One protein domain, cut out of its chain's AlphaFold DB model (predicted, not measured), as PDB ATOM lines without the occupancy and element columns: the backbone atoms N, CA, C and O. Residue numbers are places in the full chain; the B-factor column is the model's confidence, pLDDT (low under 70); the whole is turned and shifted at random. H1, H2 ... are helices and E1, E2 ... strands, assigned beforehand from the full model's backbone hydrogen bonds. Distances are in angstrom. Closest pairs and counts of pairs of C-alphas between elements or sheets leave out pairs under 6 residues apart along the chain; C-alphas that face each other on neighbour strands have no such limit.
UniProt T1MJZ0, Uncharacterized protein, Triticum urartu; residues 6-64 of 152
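What this domain is: This is residues 6 to 64 of the 152 residues of an uncharacterized protein of Triticum urartu (UniProt T1MJZ0). A narrow, strongly twisted ribbon of three antiparallel strands, E1, E2 and E3, makes the body, with a loose loop region holding the small helix H1 at one end and the loop of the E2 and E3 hairpin, residues 48 to 56, extending the other. Residues 17 to 22 stick out, standing free. The printed part has 59 residues, in the order E1, H1, E2, E3; the sheet runs E1, E2, E3, and the class is mostly strand, with under half of the residues in named elements. The whole is only just loose, close to extended, with a radius of gyration of the C-alphas of 15.3 A and spans of 46 by 25 by 14 A.

Where its parts are: E1, residues 6 to 14, begins at C-alpha 6 (32.838, -21.435, -27.666) and is 23.9 A long. H1 is residues 23 to 26, 5.4 A. E2, residues 39 to 47, is 25.2 A long. E3, residues 57 to 63, is 19.4 A long and ends at C-alpha 63 (25.361, -7.309, -29.232).

How they stand to each other: Edge strand E1 is antiparallel to inner strand E2 at 162 degrees; N 8 and O 44 are 2.9 A apart, within hydrogen-bond range. E2 and edge strand E3 form an antiparallel hairpin at 155 degrees, with N 43 and O 61 at 2.9 A, within that range. H1 is not on the sheet, and it is apart from E3. H1 is too short for an O i to N i+4 pair; its 1 O i to N i+3 pair is within range.

The domain as a whole: The outline is elongated; the two C-alphas farthest apart, of Ala 21 and Gly 51, are 46.1 A apart. The printed part has no cut. The link from H1 to E2, 12 residues, is long. The mean pLDDT of the printed part is 74.1; residues 15 to 35 and 48 to 56 are under 70.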
ATOM      1  N   ARG A   6      33.925 -20.720 -26.980       89.62
ATOM      2  CA  ARG A   6      32.838 -21.435 -27.666       89.62
ATOM      3  C   ARG A   6      31.495 -20.814 -27.304       89.62
ATOM      4  O   ARG A   6      31.108 -20.824 -26.143       89.62
ATOM      5  N   VAL A   7      30.751 -20.357 -28.307       91.00
ATOM      6  CA  VAL A   7      29.345 -19.965 -28.128       91.00
ATOM      7  C   VAL A   7      28.521 -21.229 -27.865       91.00
ATOM      8  O   VAL A   7      28.523 -22.142 -28.694       91.00
ATOM      9  N   VAL A   8      27.859 -21.304 -26.710       91.94
ATOM     10  CA  VAL A   8      27.040 -22.460 -26.292       91.94
ATOM     11  C   VAL A   8      25.544 -22.189 -26.397       91.94
ATOM     12  O   VAL A   8      24.772 -23.121 -26.611       91.94
ATOM     13  N   ALA A   9      25.142 -20.921 -26.303       92.00
ATOM     14  CA  ALA A   9      23.765 -20.493 -26.487       92.00
ATOM     15  C   ALA A   9      23.712 -19.098 -27.112       92.00
ATOM     16  O   ALA A   9      24.624 -18.284 -26.948       92.00
ATOM     17  N   VAL A  10      22.627 -18.851 -27.839       92.38
ATOM     18  CA  VAL A  10      22.297 -17.560 -28.435       92.38
ATOM     19  C   VAL A  10      20.809 -17.333 -28.226       92.38
ATOM     20  O   VAL A  10      20.001 -18.183 -28.600       92.38
ATOM     21  N   GLU A  11      20.454 -16.183 -27.669       90.56
ATOM     22  CA  GLU A  11      19.068 -15.756 -27.499       90.56
ATOM     23  C   GLU A  11      18.892 -14.305 -27.958       90.56
ATOM     24  O   GLU A  11      19.799 -13.482 -27.822       90.56
ATOM     25  N   TYR A  12      17.726 -13.996 -28.523       86.38
ATOM     26  CA  TYR A  12      17.324 -12.624 -28.823       86.38
ATOM     27  C   TYR A  12      16.359 -12.151 -27.741       86.38
ATOM     28  O   TYR A  12      15.363 -12.822 -27.460       86.38
ATOM     29  N   VAL A  13      16.664 -11.009 -27.129       85.06
ATOM     30  CA  VAL A  13      15.894 -10.435 -26.026       85.06
ATOM     31  C   VAL A  13      15.412  -9.053 -26.431       85.06
ATOM     32  O   VAL A  13      16.218  -8.168 -26.688       85.06
ATOM     33  N   ASP A  14      14.100  -8.868 -26.455       77.25
ATOM     34  CA  ASP A  14      13.413  -7.623 -26.779       77.25
ATOM     35  C   ASP A  14      12.480  -7.179 -25.646       77.25
ATOM     36  O   ASP A  14      12.147  -7.945 -24.740       77.25
ATOM     37  N   ALA A  15      12.079  -5.906 -25.677       66.69
ATOM     38  CA  ALA A  15      11.161  -5.329 -24.692       66.69
ATOM     39  C   ALA A  15       9.689  -5.763 -24.880       66.69
ATOM     40  O   ALA A  15       8.849  -5.463 -24.030       66.69
ATOM     41  N   GLU A  16       9.369  -6.444 -25.984       64.19
ATOM     42  CA  GLU A  16       8.007  -6.850 -26.331       64.19
ATOM     43  C   GLU A  16       7.577  -8.128 -25.580       64.19
ATOM     44  O   GLU A  16       8.364  -9.065 -25.423       64.19
ATOM     45  N   PRO A  17       6.320  -8.207 -25.100       59.53
ATOM     46  CA  PRO A  17       5.840  -9.349 -24.330       59.53
ATOM     47  C   PRO A  17       5.820 -10.646 -25.154       59.53
ATOM     48  O   PRO A  17       5.531 -10.653 -26.355       59.53
ATOM     49  N   GLU A  18       6.068 -11.776 -24.483       55.03
ATOM     50  CA  GLU A  18       5.966 -13.108 -25.085       55.03
ATOM     51  C   GLU A  18       4.571 -13.318 -25.707       55.03
ATOM     52  O   GLU A  18       3.566 -13.381 -25.000       55.03
ATOM     53  N   GLY A  19       4.507 -13.415 -27.042       56.34
ATOM     54  CA  GLY A  19       3.265 -13.659 -27.789       56.34
ATOM     55  C   GLY A  19       2.875 -12.590 -28.813       56.34
ATOM     56  O   GLY A  19       1.864 -12.767 -29.493       56.34
ATOM     57  N   ALA A  20       3.652 -11.513 -28.973       61.53
ATOM     58  CA  ALA A  20       3.473 -10.597 -30.099       61.53
ATOM     59  C   ALA A  20       3.694 -11.346 -31.429       61.53
ATOM     60  O   ALA A  20       4.753 -11.941 -31.644       61.53
ATOM     61  N   ALA A  21       2.689 -11.330 -32.312       58.97
ATOM     62  CA  ALA A  21       2.689 -12.061 -33.586       58.97
ATOM     63  C   ALA A  21       3.890 -11.704 -34.486       58.97
ATOM     64  O   ALA A  21       4.367 -12.537 -35.252       58.97
ATOM     65  N   ASP A  22       4.431 -10.502 -34.304       60.28
ATOM     66  CA  ASP A  22       5.438  -9.890 -35.167       60.28
ATOM     67  C   ASP A  22       6.875 -10.185 -34.680       60.28
ATOM     68  O   ASP A  22       7.855  -9.883 -35.362       60.28
ATOM     69  N   ARG A  23       7.032 -10.803 -33.498       59.44
ATOM     70  CA  ARG A  23       8.337 -11.082 -32.869       59.44
ATOM     71  C   ARG A  23       9.216 -11.986 -33.737       59.44
ATOM     72  O   ARG A  23      10.404 -11.729 -33.921       59.44
ATOM     73  N   TRP A  24       8.616 -13.024 -34.322       59.69
ATOM     74  CA  TRP A  24       9.309 -13.983 -35.193       59.69
ATOM     75  C   TRP A  24       9.410 -13.527 -36.654       59.69
ATOM     76  O   TRP A  24      10.005 -14.217 -37.476       59.69
ATOM     77  N   GLU A  25       8.852 -12.370 -37.002       64.00
ATOM     78  CA  GLU A  25       9.088 -11.726 -38.300       64.00
ATOM     79  C   GLU A  25      10.196 -10.673 -38.220       64.00
ATOM     80  O   GLU A  25      10.684 -10.228 -39.249       64.00
ATOM     81  N   ARG A  26      10.616 -10.283 -37.008       61.28
ATOM     82  CA  ARG A  26      11.621  -9.234 -36.784       61.28
ATOM     83  C   ARG A  26      13.014  -9.758 -36.431       61.28
ATOM     84  O   ARG A  26      13.968  -8.987 -36.482       61.28
ATOM     85  N   TRP A  27      13.169 -11.052 -36.128       59.59
ATOM     86  CA  TRP A  27      14.484 -11.661 -35.837       59.59
ATOM     87  C   TRP A  27      15.457 -11.630 -37.029       59.59
ATOM     88  O   TRP A  27      16.668 -11.602 -36.823       59.59
ATOM     89  N   ASN A  28      14.954 -11.616 -38.270       63.69
ATOM     90  CA  ASN A  28      15.755 -11.426 -39.487       63.69
ATOM     91  C   ASN A  28      15.914  -9.938 -39.868       63.69
ATOM     92  O   ASN A  28      16.391  -9.636 -40.964       63.69
ATOM     93  N   GLY A  29      15.542  -9.026 -38.966       62.34
ATOM     94  CA  GLY A  29      15.624  -7.582 -39.139       62.34
ATOM     95  C   GLY A  29      14.360  -6.960 -39.736       62.34
ATOM     96  O   GLY A  29      13.479  -7.627 -40.263       62.34
ATOM     97  N   ASN A  30      14.285  -5.634 -39.664       67.50
ATOM     98  CA  ASN A  30      13.207  -4.808 -40.226       67.50
ATOM     99  C   ASN A  30      13.605  -4.135 -41.560       67.50
ATOM    100  O   ASN A  30      12.923  -3.224 -42.020       67.50
ATOM    101  N   GLY A  31      14.726  -4.550 -42.162       69.19
ATOM    102  CA  GLY A  31      15.313  -3.917 -43.348       69.19
ATOM    103  C   GLY A  31      16.275  -2.756 -43.056       69.19
ATOM    104  O   GLY A  31      16.964  -2.311 -43.973       69.19
ATOM    105  N   GLU A  32      16.382  -2.302 -41.804       68.56
ATOM    106  CA  GLU A  32      17.429  -1.384 -41.339       68.56
ATOM    107  C   GLU A  32      18.679  -2.166 -40.900       68.56
ATOM    108  O   GLU A  32      18.605  -3.336 -40.521       68.56
ATOM    109  N   ALA A  33      19.844  -1.511 -40.905       59.91
ATOM    110  CA  ALA A  33      21.127  -2.158 -40.611       59.91
ATOM    111  C   ALA A  33      21.246  -2.715 -39.174       59.91
ATOM    112  O   ALA A  33      22.025  -3.640 -38.956       59.91
ATOM    113  N   PHE A  34      20.486  -2.172 -38.212       62.66
ATOM    114  CA  PHE A  34      20.603  -2.490 -36.778       62.66
ATOM    115  C   PHE A  34      19.243  -2.660 -36.076       62.66
ATOM    116  O   PHE A  34      19.145  -2.531 -34.857       62.66
ATOM    117  N   GLY A  35      18.175  -2.927 -36.837       66.38
ATOM    118  CA  GLY A  35      16.822  -2.972 -36.281       66.38
ATOM    119  C   GLY A  35      16.358  -1.603 -35.770       66.38
ATOM    120  O   GLY A  35      16.811  -0.564 -36.241       66.38
ATOM    121  N   ASP A  36      15.427  -1.590 -34.819       71.12
ATOM    122  CA  ASP A  36      14.907  -0.373 -34.174       71.12
ATOM    123  C   ASP A  36      15.489  -0.141 -32.766       71.12
ATOM    124  O   ASP A  36      14.989   0.697 -32.017       71.12
ATOM    125  N   GLY A  37      16.528  -0.898 -32.394       71.62
ATOM    126  CA  GLY A  37      17.178  -0.822 -31.082       71.62
ATOM    127  C   GLY A  37      16.337  -1.355 -29.913       71.62
ATOM    128  O   GLY A  37      16.702  -1.140 -28.760       71.62
ATOM    129  N   SER A  38      15.212  -2.028 -30.184       75.19
ATOM    130  CA  SER A  38      14.305  -2.559 -29.150       75.19
ATOM    131  C   SER A  38      14.741  -3.901 -28.549       75.19
ATOM    132  O   SER A  38      14.151  -4.346 -27.560       75.19
ATOM    133  N   GLY A  39      15.763  -4.543 -29.122       80.12
ATOM    134  CA  GLY A  39      16.271  -5.822 -28.650       80.12
ATOM    135  C   GLY A  39      17.760  -6.026 -28.894       80.12
ATOM    136  O   GLY A  39      18.385  -5.330 -29.692       80.12
ATOM    137  N   VAL A  40      18.313  -6.987 -28.159       88.06
ATOM    138  CA  VAL A  40      19.733  -7.339 -28.127       88.06
ATOM    139  C   VAL A  40      19.908  -8.846 -28.280       88.06
ATOM    140  O   VAL A  40      19.103  -9.644 -27.794       88.06
ATOM    141  N   TRP A  41      20.994  -9.250 -28.927       89.00
ATOM    142  CA  TRP A  41      21.450 -10.633 -28.921       89.00
ATOM    143  C   TRP A  41      22.301 -10.880 -27.685       89.00
ATOM    144  O   TRP A  41      23.285 -10.175 -27.465       89.00
ATOM    145  N   ARG A  42      21.959 -11.906 -26.907       93.44
ATOM    146  CA  ARG A  42      22.795 -12.429 -25.825       93.44
ATOM    147  C   ARG A  42      23.470 -13.705 -26.282       93.44
ATOM    148  O   ARG A  42      22.817 -14.660 -26.702       93.44
ATOM    149  N   LEU A  43      24.792 -13.708 -26.199       94.00
ATOM    150  CA  LEU A  43      25.627 -14.855 -26.500       94.00
ATOM    151  C   LEU A  43      26.211 -15.378 -25.197       94.00
ATOM    152  O   LEU A  43      27.004 -14.683 -24.565       94.00
ATOM    153  N   THR A  44      25.869 -16.611 -24.835       94.56
ATOM    154  CA  THR A  44      26.557 -17.317 -23.754       94.56
ATOM    155  C   THR A  44      27.787 -17.988 -24.338       94.56
ATOM    156  O   THR A  44      27.690 -18.852 -25.219       94.56
ATOM    157  N   VAL A  45      28.954 -17.570 -23.867       92.31
ATOM    158  CA  VAL A  45      30.254 -18.031 -24.334       92.31
ATOM    159  C   VAL A  45      30.943 -18.761 -23.194       92.31
ATOM    160  O   VAL A  45      31.213 -18.181 -22.150       92.31
ATOM    161  N   GLY A  46      31.234 -20.041 -23.408       88.81
ATOM    162  CA  GLY A  46      32.106 -20.804 -22.526       88.81
ATOM    163  C   GLY A  46      33.560 -20.615 -22.945       88.81
ATOM    164  O   GLY A  46      33.894 -20.848 -24.114       88.81
ATOM    165  N   ASP A  47      34.425 -20.215 -22.013       79.31
ATOM    166  CA  ASP A  47      35.872 -20.262 -22.219       79.31
ATOM    167  C   ASP A  47      36.401 -21.640 -21.822       79.31
ATOM    168  O   ASP A  47      36.227 -22.109 -20.692       79.31
ATOM    169  N   ARG A  48      37.047 -22.314 -22.774       65.38
ATOM    170  CA  ARG A  48      37.742 -23.559 -22.481       65.38
ATOM    171  C   ARG A  48      39.131 -23.169 -21.997       65.38
ATOM    172  O   ARG A  48      40.013 -22.876 -22.811       65.38
ATOM    173  N   GLY A  49      39.303 -23.154 -20.674       59.72
ATOM    174  CA  GLY A  49      40.576 -22.861 -20.020       59.72
ATOM    175  C   GLY A  49      41.749 -23.623 -20.652       59.72
ATOM    176  O   GLY A  49      41.586 -24.649 -21.315       59.72
ATOM    177  N   ALA A  50      42.969 -23.112 -20.474       57.16
ATOM    178  CA  ALA A  50      44.156 -23.615 -21.173       57.16
ATOM    179  C   ALA A  50      44.505 -25.099 -20.902       57.16
ATOM    180  O   ALA A  50      45.380 -25.631 -21.586       57.16
ATOM    181  N   GLY A  51      43.830 -25.767 -19.959       56.44
ATOM    182  CA  GLY A  51      43.932 -27.201 -19.694       56.44
ATOM    183  C   GLY A  51      42.604 -27.809 -19.226       56.44
ATOM    184  O   GLY A  51      41.706 -27.100 -18.787       56.44
ATOM    185  N   GLU A  52      42.502 -29.140 -19.285       57.44
ATOM    186  CA  GLU A  52      41.304 -29.949 -18.966       57.44
ATOM    187  C   GLU A  52      40.822 -29.860 -17.498       57.44
ATOM    188  O   GLU A  52      39.872 -30.540 -17.119       57.44
ATOM    189  N   GLN A  53      41.494 -29.069 -16.657       55.81
ATOM    190  CA  GLN A  53      41.321 -29.023 -15.198       55.81
ATOM    191  C   GLN A  53      40.920 -27.639 -14.665       55.81
ATOM    192  O   GLN A  53      40.668 -27.511 -13.470       55.81
ATOM    193  N   GLU A  54      40.848 -26.618 -15.521       60.47
ATOM    194  CA  GLU A  54      40.313 -25.308 -15.138       60.47
ATOM    195  C   GLU A  54      38.780 -25.317 -15.268       60.47
ATOM    196  O   GLU A  54      38.257 -25.907 -16.219       60.47
ATOM    197  N   PRO A  55      38.040 -24.697 -14.330       60.81
ATOM    198  CA  PRO A  55      36.588 -24.615 -14.424       60.81
ATOM    199  C   PRO A  55      36.186 -23.854 -15.693       60.81
ATOM    200  O   PRO A  55      36.715 -22.778 -15.965       60.81
ATOM    201  N   GLU A  56      35.245 -24.411 -16.463       68.25
ATOM    202  CA  GLU A  56      34.641 -23.697 -17.592       68.25
ATOM    203  C   GLU A  56      33.936 -22.448 -17.045       68.25
ATOM    204  O   GLU A  56      33.018 -22.544 -16.227       68.25
ATOM    205  N   THR A  57      34.401 -21.268 -17.454       79.62
ATOM    206  CA  THR A  57      33.755 -19.996 -17.128       79.62
ATOM    207  C   THR A  57      32.799 -19.625 -18.249       79.62
ATOM    208  O   THR A  57      33.176 -19.653 -19.422       79.62
ATOM    209  N   GLU A  58      31.569 -19.273 -17.888       88.31
ATOM    210  CA  GLU A  58      30.574 -18.761 -18.826       88.31
ATOM    211  C   GLU A  58      30.459 -17.244 -18.694       88.31
ATOM    212  O   GLU A  58      30.266 -16.711 -17.600       88.31
ATOM    213  N   GLU A  59      30.551 -16.558 -19.827       90.81
ATOM    214  CA  GLU A  59      30.334 -15.121 -19.939       90.81
ATOM    215  C   GLU A  59      29.182 -14.850 -20.905       90.81
ATOM    216  O   GLU A  59      29.026 -15.526 -21.926       90.81
ATOM    217  N   VAL A  60      28.356 -13.856 -20.578       93.62
ATOM    218  CA  VAL A  60      27.273 -13.399 -21.452       93.62
ATOM    219  C   VAL A  60      27.700 -12.094 -22.109       93.62
ATOM    220  O   VAL A  60      27.999 -11.116 -21.424       93.62
ATOM    221  N   HIS A  61      27.702 -12.078 -23.437       91.69
ATOM    222  CA  HIS A  61      27.978 -10.885 -24.230       91.69
ATOM    223  C   HIS A  61      26.701 -10.399 -24.911       91.69
ATOM    224  O   HIS A  61      25.978 -11.195 -25.509       91.69
ATOM    225  N   GLU A  62      26.454  -9.092 -24.849       92.81
ATOM    226  CA  GLU A  62      25.352  -8.445 -25.562       92.81
ATOM    227  C   GLU A  62      25.852  -7.818 -26.868       92.81
ATOM    228  O   GLU A  62      26.981  -7.326 -26.955       92.81
ATOM    229  N   SER A  63      25.041  -7.882 -27.921       88.94
ATOM    230  CA  SER A  63      25.361  -7.309 -29.232       88.94
ATOM    231  C   SER A  63      24.097  -6.891 -29.978       88.94
ATOM    232  O   SER A  63      23.073  -7.566 -29.899       88.94
ATOM    233  N   ASP A  64      24.184  -5.812 -30.754       85.19
ATOM    234  CA  ASP A  64      23.046  -5.287 -31.526       85.19
ATOM    235  C   ASP A  64      22.717  -6.155 -32.754       85.19
ATOM    236  O   ASP A  64      21.583  -6.199 -33.223       85.19
TER     237      ASP A  64